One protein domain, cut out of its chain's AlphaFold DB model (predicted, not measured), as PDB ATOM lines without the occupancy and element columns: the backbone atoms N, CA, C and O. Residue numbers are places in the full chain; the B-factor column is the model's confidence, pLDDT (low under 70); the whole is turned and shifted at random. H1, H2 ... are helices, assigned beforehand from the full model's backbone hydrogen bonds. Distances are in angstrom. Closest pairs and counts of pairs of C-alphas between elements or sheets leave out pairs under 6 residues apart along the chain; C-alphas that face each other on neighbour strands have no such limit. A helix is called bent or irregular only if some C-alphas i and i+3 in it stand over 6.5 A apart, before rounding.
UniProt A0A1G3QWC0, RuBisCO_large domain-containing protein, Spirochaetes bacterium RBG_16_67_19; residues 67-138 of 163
ATOM      1  N   THR A  67     -44.656  11.928  29.566       92.56
ATOM      2  CA  THR A  67     -45.689  12.760  28.961       92.56
ATOM      3  C   THR A  67     -45.409  13.010  27.478       92.56
ATOM      4  O   THR A  67     -44.259  13.102  27.043       92.56
ATOM      5  N   TYR A  68     -46.476  13.155  26.695       95.44
ATOM      6  CA  TYR A  68     -46.447  13.490  25.268       95.44
ATOM      7  C   TYR A  68     -47.658  14.378  24.917       95.44
ATOM      8  O   TYR A  68     -48.619  14.400  25.692       95.44
ATOM      9  N   PRO A  69     -47.651  15.106  23.779       97.00
ATOM     10  CA  PRO A  69     -48.662  16.131  23.485       97.00
ATOM     11  C   PRO A  69     -50.121  15.659  23.581       97.00
ATOM     12  O   PRO A  69     -50.980  16.401  24.052       97.00
ATOM     13  N   GLY A  70     -50.402  14.405  23.214       96.25
ATOM     14  CA  GLY A  70     -51.737  13.800  23.299       96.25
ATOM     15  C   GLY A  70     -52.337  13.716  24.710       96.25
ATOM     16  O   GLY A  70     -53.539  13.502  24.837       96.25
ATOM     17  N   LEU A  71     -51.537  13.914  25.764       95.12
ATOM     18  CA  LEU A  71     -52.007  13.958  27.152       95.12
ATOM     19  C   LEU A  71     -52.464  15.349  27.601       95.12
ATOM     20  O   LEU A  71     -53.091  15.461  28.653       95.12
ATOM     21  N   ALA A  72     -52.162  16.415  26.853       95.38
ATOM     22  CA  ALA A  72     -52.485  17.773  27.292       95.38
ATOM     23  C   ALA A  72     -53.975  17.952  27.662       95.38
ATOM     24  O   ALA A  72     -54.234  18.492  28.738       95.38
ATOM     25  N   PRO A  73     -54.960  17.456  26.880       95.31
ATOM     26  CA  PRO A  73     -56.370  17.635  27.218       95.31
ATOM     27  C   PRO A  73     -56.754  16.993  28.551       95.31
ATOM     28  O   PRO A  73     -57.444  17.619  29.354       95.31
ATOM     29  N   ILE A  74     -56.289  15.766  28.811       94.12
ATOM     30  CA  ILE A  74     -56.642  15.055  30.043       94.12
ATOM     31  C   ILE A  74     -55.934  15.653  31.259       94.12
ATOM     32  O   ILE A  74     -56.562  15.834  32.297       94.12
ATOM     33  N   LEU A  75     -54.670  16.067  31.111       94.44
ATOM     34  CA  LEU A  75     -53.945  16.752  32.178       94.44
ATOM     35  C   LEU A  75     -54.631  18.074  32.540       94.44
ATOM     36  O   LEU A  75     -54.900  18.302  33.715       94.44
ATOM     37  N   LEU A  76     -54.973  18.917  31.556       94.62
ATOM     38  CA  LEU A  76     -55.646  20.198  31.815       94.62
ATOM     39  C   LEU A  76     -57.033  20.016  32.435       94.62
ATOM     40  O   LEU A  76     -57.414  20.790  33.311       94.62
ATOM     41  N   SER A  77     -57.780  19.003  31.993       92.81
ATOM     42  CA  SER A  77     -59.111  18.700  32.525       92.81
ATOM     43  C   SER A  77     -59.067  18.292  34.001       92.81
ATOM     44  O   SER A  77     -59.930  18.685  34.781       92.81
ATOM     45  N   GLU A  78     -58.051  17.529  34.410       91.69
ATOM     46  CA  GLU A  78     -58.014  16.932  35.749       91.69
ATOM     47  C   GLU A  78     -57.166  17.685  36.767       91.69
ATOM     48  O   GLU A  78     -57.523  17.738  37.942       91.69
ATOM     49  N   TYR A  79     -56.048  18.257  36.329       94.12
ATOM     50  CA  TYR A  79     -55.137  19.017  37.183       94.12
ATOM     51  C   TYR A  79     -55.438  20.524  37.129       94.12
ATOM     52  O   TYR A  79     -54.969  21.291  37.967       94.12
ATOM     53  N   GLY A  80     -56.258  20.974  36.179       94.06
ATOM     54  CA  GLY A  80     -56.529  22.391  35.967       94.06
ATOM     55  C   GLY A  80     -55.402  23.096  35.212       94.06
ATOM     56  O   GLY A  80     -54.525  22.475  34.622       94.06
ATOM     57  N   LYS A  81     -55.452  24.428  35.188       95.25
ATOM     58  CA  LYS A  81     -54.544  25.257  34.373       95.25
ATOM     59  C   LYS A  81     -53.266  25.640  35.114       95.25
ATOM     60  O   LYS A  81     -52.250  25.897  34.476       95.25
ATOM     61  N   ASP A  82     -53.314  25.634  36.445       96.00
ATOM     62  CA  ASP A  82     -52.211  26.065  37.297       96.00
ATOM     63  C   ASP A  82     -51.196  24.929  37.530       96.00
ATOM     64  O   ASP A  82     -51.033  24.409  38.636       96.00
ATOM     65  N   MET A  83     -50.549  24.484  36.451       95.56
ATOM     66  CA  MET A  83     -49.509  23.449  36.459       95.56
ATOM     67  C   MET A  83     -48.434  23.717  35.401       95.56
ATOM     68  O   MET A  83     -48.649  24.458  34.442       95.56
ATOM     69  N   ILE A  84     -47.285  23.061  35.546       96.25
ATOM     70  CA  ILE A  84     -46.252  23.006  34.503       96.25
ATOM     71  C   ILE A  84     -46.266  21.601  33.916       96.25
ATOM     72  O   ILE A  84     -46.187  20.628  34.656       96.25
ATOM     73  N   ILE A  85     -46.325  21.472  32.589       94.19
ATOM     74  CA  ILE A  85     -46.232  20.165  31.929       94.19
ATOM     75  C   ILE A  85     -44.768  19.886  31.566       94.19
ATOM     76  O   ILE A  85     -44.235  20.512  30.641       94.19
ATOM     77  N   PRO A  86     -44.093  18.927  32.231       92.56
ATOM     78  CA  PRO A  86     -42.735  18.552  31.863       92.56
ATOM     79  C   PRO A  86     -42.793  17.867  30.506       92.56
ATOM     80  O   PRO A  86     -43.351  16.785  30.389       92.56
ATOM     81  N   SER A  87     -42.255  18.492  29.465       91.81
ATOM     82  CA  SER A  87     -42.433  18.004  28.090       91.81
ATOM     83  C   SER A  87     -41.380  16.969  27.662       91.81
ATOM     84  O   SER A  87     -41.610  16.227  26.709       91.81
ATOM     85  N   GLY A  88     -40.257  16.894  28.395       90.62
ATOM     86  CA  GLY A  88     -39.220  15.853  28.358       90.62
ATOM     87  C   GLY A  88     -39.076  15.075  27.044       90.62
ATOM     88  O   GLY A  88     -38.881  15.647  25.969       90.62
ATOM     89  N   GLY A  89     -39.172  13.745  27.140       92.56
ATOM     90  CA  GLY A  89     -39.042  12.839  25.995       92.56
ATOM     91  C   GLY A  89     -40.135  12.998  24.931       92.56
ATOM     92  O   GLY A  89     -39.860  12.759  23.761       92.56
ATOM     93  N   GLY A  90     -41.343  13.444  25.292       92.94
ATOM     94  CA  GLY A  90     -42.421  13.693  24.328       92.94
ATOM     95  C   GLY A  90     -42.164  14.889  23.409       92.94
ATOM     96  O   GLY A  90     -42.627  14.908  22.275       92.94
ATOM     97  N   MET A  91     -41.390  15.877  23.862       96.50
ATOM     98  CA  MET A  91     -40.901  16.972  23.019       96.50
ATOM     99  C   MET A  91     -39.667  16.542  22.223       96.50
ATOM    100  O   MET A  91     -39.634  16.682  21.003       96.50
ATOM    101  N   LEU A  92     -38.652  16.002  22.906       96.94
ATOM    102  CA  LEU A  92     -37.373  15.645  22.281       96.94
ATOM    103  C   LEU A  92     -37.517  14.512  21.256       96.94
ATOM    104  O   LEU A  92     -36.804  14.472  20.262       96.94
ATOM    105  N   GLY A  93     -38.452  13.592  21.485       96.75
ATOM    106  CA  GLY A  93     -38.699  12.442  20.629       96.75
ATOM    107  C   GLY A  93     -39.615  12.722  19.440       96.75
ATOM    108  O   GLY A  93     -40.058  11.762  18.813       96.75
ATOM    109  N   HIS A  94     -39.967  13.972  19.136       98.44
ATOM    110  CA  HIS A  94     -40.874  14.271  18.026       98.44
ATOM    111  C   HIS A  94     -40.275  13.826  16.673       98.44
ATOM    112  O   HIS A  94     -39.094  14.081  16.432       98.44
ATOM    113  N   PRO A  95     -41.048  13.169  15.777       98.12
ATOM    114  CA  PRO A  95     -40.516  12.607  14.527       98.12
ATOM    115  C   PRO A  95     -39.903  13.661  13.596       98.12
ATOM    116  O   PRO A  95     -38.984  13.353  12.846       98.12
ATOM    117  N   ASP A  96     -40.379  14.902  13.689       98.19
ATOM    118  CA  ASP A  96     -39.929  16.020  12.855       98.19
ATOM    119  C   ASP A  96     -38.963  16.978  13.608       98.19
ATOM    120  O   ASP A  96     -38.810  18.138  13.232       98.19
ATOM    121  N   GLY A  97     -38.333  16.522  14.701       98.06
ATOM    122  CA  GLY A  97     -37.316  17.277  15.453       98.06
ATOM    123  C   GLY A  97     -37.849  18.160  16.592       98.06
ATOM    124  O   GLY A  97     -39.055  18.283  16.811       98.06
ATOM    125  N   TYR A  98     -36.934  18.782  17.348       97.88
ATOM    126  CA  TYR A  98     -37.241  19.436  18.633       97.88
ATOM    127  C   TYR A  98     -38.175  20.640  18.510       97.88
ATOM    128  O   TYR A  98     -39.088  20.788  19.320       97.88
ATOM    129  N   THR A  99     -37.990  21.470  17.481       98.12
ATOM    130  CA  THR A  99     -38.868  22.620  17.221       98.12
ATOM    131  C   THR A  99     -40.303  22.167  16.972       98.12
ATOM    132  O   THR A  99     -41.231  22.724  17.554       98.12
ATOM    133  N   ALA A 100     -40.488  21.109  16.177       98.44
ATOM    134  CA  ALA A 100     -41.803  20.522  15.958       98.44
ATOM    135  C   ALA A 100     -42.362  19.900  17.251       98.44
ATOM    136  O   ALA A 100     -43.539  20.059  17.547       98.44
ATOM    137  N   GLY A 101     -41.522  19.281  18.083       98.38
ATOM    138  CA  GLY A 101     -41.933  18.792  19.403       98.38
ATOM    139  C   GLY A 101     -42.461  19.890  20.327       98.38
ATOM    140  O   GLY A 101     -43.500  19.714  20.962       98.38
ATOM    141  N   ALA A 102     -41.786  21.040  20.374       98.25
ATOM    142  CA  ALA A 102     -42.239  22.195  21.147       98.25
ATOM    143  C   ALA A 102     -43.555  22.768  20.588       98.25
ATOM    144  O   ALA A 102     -44.492  23.028  21.346       98.25
ATOM    145  N   GLN A 103     -43.663  22.888  19.260       98.50
ATOM    146  CA  GLN A 103     -44.891  23.322  18.584       98.50
ATOM    147  C   GLN A 103     -46.066  22.374  18.853       98.50
ATOM    148  O   GLN A 103     -47.171  22.837  19.115       98.50
ATOM    149  N   ALA A 104     -45.841  21.057  18.843       98.62
ATOM    150  CA  ALA A 104     -46.881  20.069  19.110       98.62
ATOM    151  C   ALA A 104     -47.484  20.239  20.513       98.62
ATOM    152  O   ALA A 104     -48.702  20.168  20.666       98.62
ATOM    153  N   TRP A 105     -46.660  20.526  21.528       98.00
ATOM    154  CA  TRP A 105     -47.140  20.835  22.879       98.00
ATOM    155  C   TRP A 105     -47.942  22.135  22.935       98.00
ATOM    156  O   TRP A 105     -49.032  22.146  23.504       98.00
ATOM    157  N   GLN A 106     -47.452  23.208  22.307       98.00
ATOM    158  CA  GLN A 106     -48.185  24.478  22.232       98.00
ATOM    159  C   GLN A 106     -49.557  24.296  21.567       98.00
ATOM    160  O   GLN A 106     -50.564  24.782  22.075       98.00
ATOM    161  N   GLN A 107     -49.610  23.542  20.468       98.56
ATOM    162  CA  GLN A 107     -50.841  23.236  19.738       98.56
ATOM    163  C   GLN A 107     -51.794  22.356  20.557       98.56
ATOM    164  O   GLN A 107     -52.994  22.619  20.576       98.56
ATOM    165  N   ALA A 108     -51.284  21.346  21.270       98.12
ATOM    166  CA  ALA A 108     -52.096  20.495  22.139       98.12
ATOM    167  C   ALA A 108     -52.715  21.278  23.309       98.12
ATOM    168  O   ALA A 108     -53.897  21.112  23.612       98.12
ATOM    169  N   ILE A 109     -51.934  22.162  23.939       97.69
ATOM    170  CA  ILE A 109     -52.415  23.048  25.007       97.69
ATOM    171  C   ILE A 109     -53.458  24.021  24.449       97.69
ATOM    172  O   ILE A 109     -54.509  24.193  25.061       97.69
ATOM    173  N   ALA A 110     -53.222  24.611  23.273       98.12
ATOM    174  CA  ALA A 110     -54.185  25.499  22.624       98.12
ATOM    175  C   ALA A 110     -55.515  24.787  22.316       98.12
ATOM    176  O   ALA A 110     -56.576  25.347  22.585       98.12
ATOM    177  N   ALA A 111     -55.467  23.544  21.824       97.94
ATOM    178  CA  ALA A 111     -56.656  22.726  21.589       97.94
ATOM    179  C   ALA A 111     -57.470  22.526  22.878       97.94
ATOM    180  O   ALA A 111     -58.670  22.800  22.907       97.94
ATOM    181  N   ALA A 112     -56.793  22.118  23.956       96.69
ATOM    182  CA  ALA A 112     -57.407  21.893  25.259       96.69
ATOM    183  C   ALA A 112     -58.003  23.182  25.853       96.69
ATOM    184  O   ALA A 112     -59.132  23.177  26.338       96.69
ATOM    185  N   MET A 113     -57.285  24.305  25.760       96.69
ATOM    186  CA  MET A 113     -57.745  25.611  26.246       96.69
ATOM    187  C   MET A 113     -58.937  26.159  25.454       96.69
ATOM    188  O   MET A 113     -59.778  26.849  26.027       96.69
ATOM    189  N   ALA A 114     -59.028  25.838  24.162       96.69
ATOM    190  CA  ALA A 114     -60.156  26.199  23.306       96.69
ATOM    191  C   ALA A 114     -61.367  25.259  23.457       96.69
ATOM    192  O   ALA A 114     -62.402  25.511  22.845       96.69
ATOM    193  N   GLY A 115     -61.250  24.166  24.224       95.50
ATOM    194  CA  GLY A 115     -62.304  23.155  24.343       95.50
ATOM    195  C   GLY A 115     -62.566  22.384  23.044       95.50
ATOM    196  O   GLY A 115     -63.655  21.847  22.860       95.50
ATOM    197  N   VAL A 116     -61.591  22.343  22.130       96.62
ATOM    198  CA  VAL A 116     -61.706  21.642  20.845       96.62
ATOM    199  C   VAL A 116     -61.113  20.238  20.989       96.62
ATOM    200  O   VAL A 116     -60.002  20.113  21.515       96.62
ATOM    201  N   PRO A 117     -61.783  19.177  20.494       96.38
ATOM    202  CA  PRO A 117     -61.198  17.843  20.463       96.38
ATOM    203  C   PRO A 117     -59.821  17.859  19.792       96.38
ATOM    204  O   PRO A 117     -59.652  18.372  18.683       96.38
ATOM    205  N   ILE A 118     -58.814  17.293  20.460       97.75
ATOM    206  CA  ILE A 118     -57.414  17.384  20.013       97.75
ATOM    207  C   ILE A 118     -57.206  16.780  18.618       97.75
ATOM    208  O   ILE A 118     -56.412  17.298  17.834       97.75
ATOM    209  N   ALA A 119     -57.970  15.737  18.279       97.25
ATOM    210  CA  ALA A 119     -57.966  15.120  16.958       97.25
ATOM    211  C   ALA A 119     -58.451  16.083  15.863       97.25
ATOM    212  O   ALA A 119     -57.838  16.161  14.799       97.25
ATOM    213  N   ASP A 120     -59.508  16.855  16.124       97.75
ATOM    214  CA  ASP A 120     -60.018  17.855  15.180       97.75
ATOM    215  C   ASP A 120     -59.056  19.027  15.042       97.75
ATOM    216  O   ASP A 120     -58.793  19.501  13.936       97.75
ATOM    217  N   TYR A 121     -58.461  19.455  16.156       97.88
ATOM    218  CA  TYR A 121     -57.441  20.493  16.140       97.88
ATOM    219  C   TYR A 121     -56.228  20.068  15.297       97.88
ATOM    220  O   TYR A 121     -55.742  20.852  14.484       97.88
ATOM    221  N   ALA A 122     -55.789  18.813  15.413       97.94
ATOM    222  CA  ALA A 122     -54.673  18.248  14.653       97.94
ATOM    223  C   ALA A 122     -54.943  18.107  13.142       97.94
ATOM    224  O   ALA A 122     -54.004  18.091  12.349       97.94
ATOM    225  N   ARG A 123     -56.209  18.008  12.711       97.56
ATOM    226  CA  ARG A 123     -56.562  17.916  11.281       97.56
ATOM    227  C   ARG A 123     -56.325  19.221  10.523       97.56
ATOM    228  O   ARG A 123     -56.182  19.183   9.300       97.56
ATOM    229  N   LYS A 124     -56.271  20.359  11.221       97.31
ATOM    230  CA  LYS A 124     -56.041  21.663  10.594       97.31
ATOM    231  C   LYS A 124     -54.632  21.737   9.974       97.31
ATOM    232  O   LYS A 124     -53.679  21.281  10.616       97.31
ATOM    233  N   PRO A 125     -54.461  22.296   8.759       95.44
ATOM    234  CA  PRO A 125     -53.170  22.324   8.060       95.44
ATOM    235  C   PRO A 125     -52.013  22.927   8.873       95.44
ATOM    236  O   PRO A 125     -50.891  22.421   8.816       95.44
ATOM    237  N   GLU A 126     -52.290  23.963   9.663       96.75
ATOM    238  CA  GLU A 126     -51.336  24.666  10.525       96.75
ATOM    239  C   GLU A 126     -50.845  23.827  11.721       96.75
ATOM    240  O   GLU A 126     -49.772  24.084  12.268       96.75
ATOM    241  N   ASN A 127     -51.566  22.762  12.084       98.06
ATOM    242  CA  ASN A 127     -51.270  21.911  13.240       98.06
ATOM    243  C   ASN A 127     -50.545  20.614  12.856       98.06
ATOM    244  O   ASN A 127     -50.730  19.560  13.470       98.06
ATOM    245  N   LYS A 128     -49.681  20.685  11.832       98.31
ATOM    246  CA  LYS A 128     -48.897  19.533  11.361       98.31
ATOM    247  C   LYS A 128     -48.067  18.902  12.483       98.31
ATOM    248  O   LYS A 128     -48.041  17.680  12.562       98.31
ATOM    249  N   ALA A 129     -47.417  19.701  13.331       98.62
ATOM    250  CA  ALA A 129     -46.603  19.191  14.434       98.62
ATOM    251  C   ALA A 129     -47.442  18.347  15.407       98.62
ATOM    252  O   ALA A 129     -47.116  17.194  15.675       98.62
ATOM    253  N   LEU A 130     -48.592  18.862  15.847       98.69
ATOM    254  CA  LEU A 130     -49.521  18.103  16.676       98.69
ATOM    255  C   LEU A 130     -49.980  16.814  15.992       98.69
ATOM    256  O   LEU A 130     -49.906  15.753  16.602       98.69
ATOM    257  N   ARG A 131     -50.403  16.875  14.723       98.62
ATOM    258  CA  ARG A 131     -50.818  15.682  13.966       98.62
ATOM    259  C   ARG A 131     -49.750  14.596  13.983       98.62
ATOM    260  O   ARG A 131     -50.057  13.449  14.278       98.62
ATOM    261  N   ARG A 132     -48.496  14.965  13.724       98.56
ATOM    262  CA  ARG A 132     -47.359  14.037  13.703       98.56
ATOM    263  C   ARG A 132     -47.067  13.452  15.085       98.56
ATOM    264  O   ARG A 132     -46.741  12.271  15.188       98.56
ATOM    265  N   ALA A 133     -47.244  14.234  16.149       98.38
ATOM    266  CA  ALA A 133     -47.175  13.731  17.518       98.38
ATOM    267  C   ALA A 133     -48.299  12.723  17.823       98.38
ATOM    268  O   ALA A 133     -48.029  11.664  18.390       98.38
ATOM    269  N   LEU A 134     -49.541  13.013  17.421       98.06
ATOM    270  CA  LEU A 134     -50.677  12.106  17.622       98.06
ATOM    271  C   LEU A 134     -50.548  10.822  16.796       98.06
ATOM    272  O   LEU A 134     -50.876   9.754  17.294       98.06
ATOM    273  N   GLU A 135     -50.032  10.892  15.569       98.19
ATOM    274  CA  GLU A 135     -49.727   9.705  14.754       98.19
ATOM    275  C   GLU A 135     -48.687   8.802  15.433       98.19
ATOM    276  O   GLU A 135     -48.759   7.581  15.316       98.19
ATOM    277  N   LYS A 136     -47.725   9.392  16.155       97.31
ATOM    278  CA  LYS A 136     -46.667   8.648  16.844       97.31
ATOM    279  C   LYS A 136     -47.111   8.042  18.177       97.31
ATOM    280  O   LYS A 136     -46.728   6.915  18.476       97.31
ATOM    281  N   TRP A 137     -47.835   8.800  19.002       95.75
ATOM    282  CA  TRP A 137     -48.116   8.427  20.399       95.75
ATOM    283  C   TRP A 137     -49.601   8.287  20.740       95.75
ATOM    284  O   TRP A 137     -49.929   7.778  21.807       95.75
ATOM    285  N   GLY A 138     -50.499   8.722  19.859       95.69
ATOM    286  CA  GLY A 138     -51.932   8.778  20.123       95.69
ATOM    287  C   GLY A 138     -52.340   9.929  21.047       95.69
ATOM    288  O   GLY A 138     -51.588  10.876  21.287       95.69
TER     289      GLY A 138
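This is residues 67 to 138 of the 163 residues of the protein "RuBisCO_large domain-containing protein" of Spirochaetes bacterium RBG_16_67_19 (UniProt A0A1G3QWC0). A long helix, H3, runs through a compact cluster of five helices, and the other four gather on it: H1 slants beside its later part, H5 crosses it nearly at right angles, and the short helices H2 and H4 sit towards its first and last residues. The helices cross one another at wide angles rather than lining up as a parallel bundle, and H5 packs on H1 and H4 as well as on H3. The printed part has 72 residues with five named helices, in the order H1, H2, H3, H4, H5, and no named strand; its class is all helix. The whole is compact, with a radius of gyration of the C-alphas of 10.9 A, and its rounded outline spans 29 by 25 by 17 A.

The printed part begins at Thr 67, and H1 takes residues 69 to 79, from C-alpha 69 at (-48.662, 16.131, 23.485), 15.4 A from first to last C-alpha. H1 is irregular: C-alphas 70 and 73 are 7.2 A apart, against about 5 A in a regular helix. A short link of 8 residues leads to H2, residues 88 to 92. A tight link of 5 residues follows, and then comes H3, residues 98 to 113, the longest helix by residues. H3 runs from C-alpha 98 at (-37.241, 19.436, 18.633) to C-alpha 113 at (-57.745, 25.611, 26.246), a length of 22.7 A. After a tight link of 4 residues H4 takes residues 118 to 123, 8.8 A long. One residue, Lys 124, makes the tight link to H5, residues 125 to 137, which is 19.3 A long and ends with C-alpha 137 at (-48.116, 8.427, 20.399). H5 is irregular too: C-alphas 126 and 129 are 8.2 A apart.

H3 is the hub and touches the four other helices. It touches H1, and the closest C-alphas are those of Pro 73 and Ala 112, 4.8 A apart; the two run the same way at a steep tilt of 38 degrees. H3 and H5 touch and are about perpendicular, at 80 degrees, with the closest C-alphas, those of Ala 104 and Leu 130, 4.1 A apart. H3 touches H2 with residues 98 to 105 alone, and the C-alphas of Met 91 and Gly 101 are the closest, at 4.2 A. With residues 108 to 112 alone H3 touches H4, and only at the corner by their link; the closest C-alphas are those of Ala 111 and Ile 118, 5.6 A apart. H4 touches H5 at a steep tilt of 56 degrees, opposite ways, with the C-alphas of Ala 122 and Arg 131 closest at 4.7 A. H5 also touches H1, about perpendicular at 85 degrees, where the C-alphas of Gly 70 and Leu 134 are closest at 6.0 A. The helix packing is mostly crossed: of the 4 pairs that touch and have a tilt, those touching only at the corner left out, 0 are at a shallow tilt. H1 is close to H2 but not clearly touching it, and the closest C-alphas, those of Pro 69 and Gly 90, are 6.8 A apart. H2 and H4 are apart; H2 and H5 are only just apart, with their closest C-alphas at 8.3 A. In H2, H3 and H4 every O i to N i+4 pair is within hydrogen-bond range, while in H1 5 of 7 and in H5 7 of 9 such pairs are.

The two C-alphas farthest apart are those of Asp 82, in the link from H1 to H2, and Pro 125, 29.5 A. The first and last printed C-alphas, of Thr 67 and Gly 138, are 11.5 A apart. The printed part has no cut, and no link is long. The mean pLDDT of the printed part of this model is 96.5, and no printed residue is under 70.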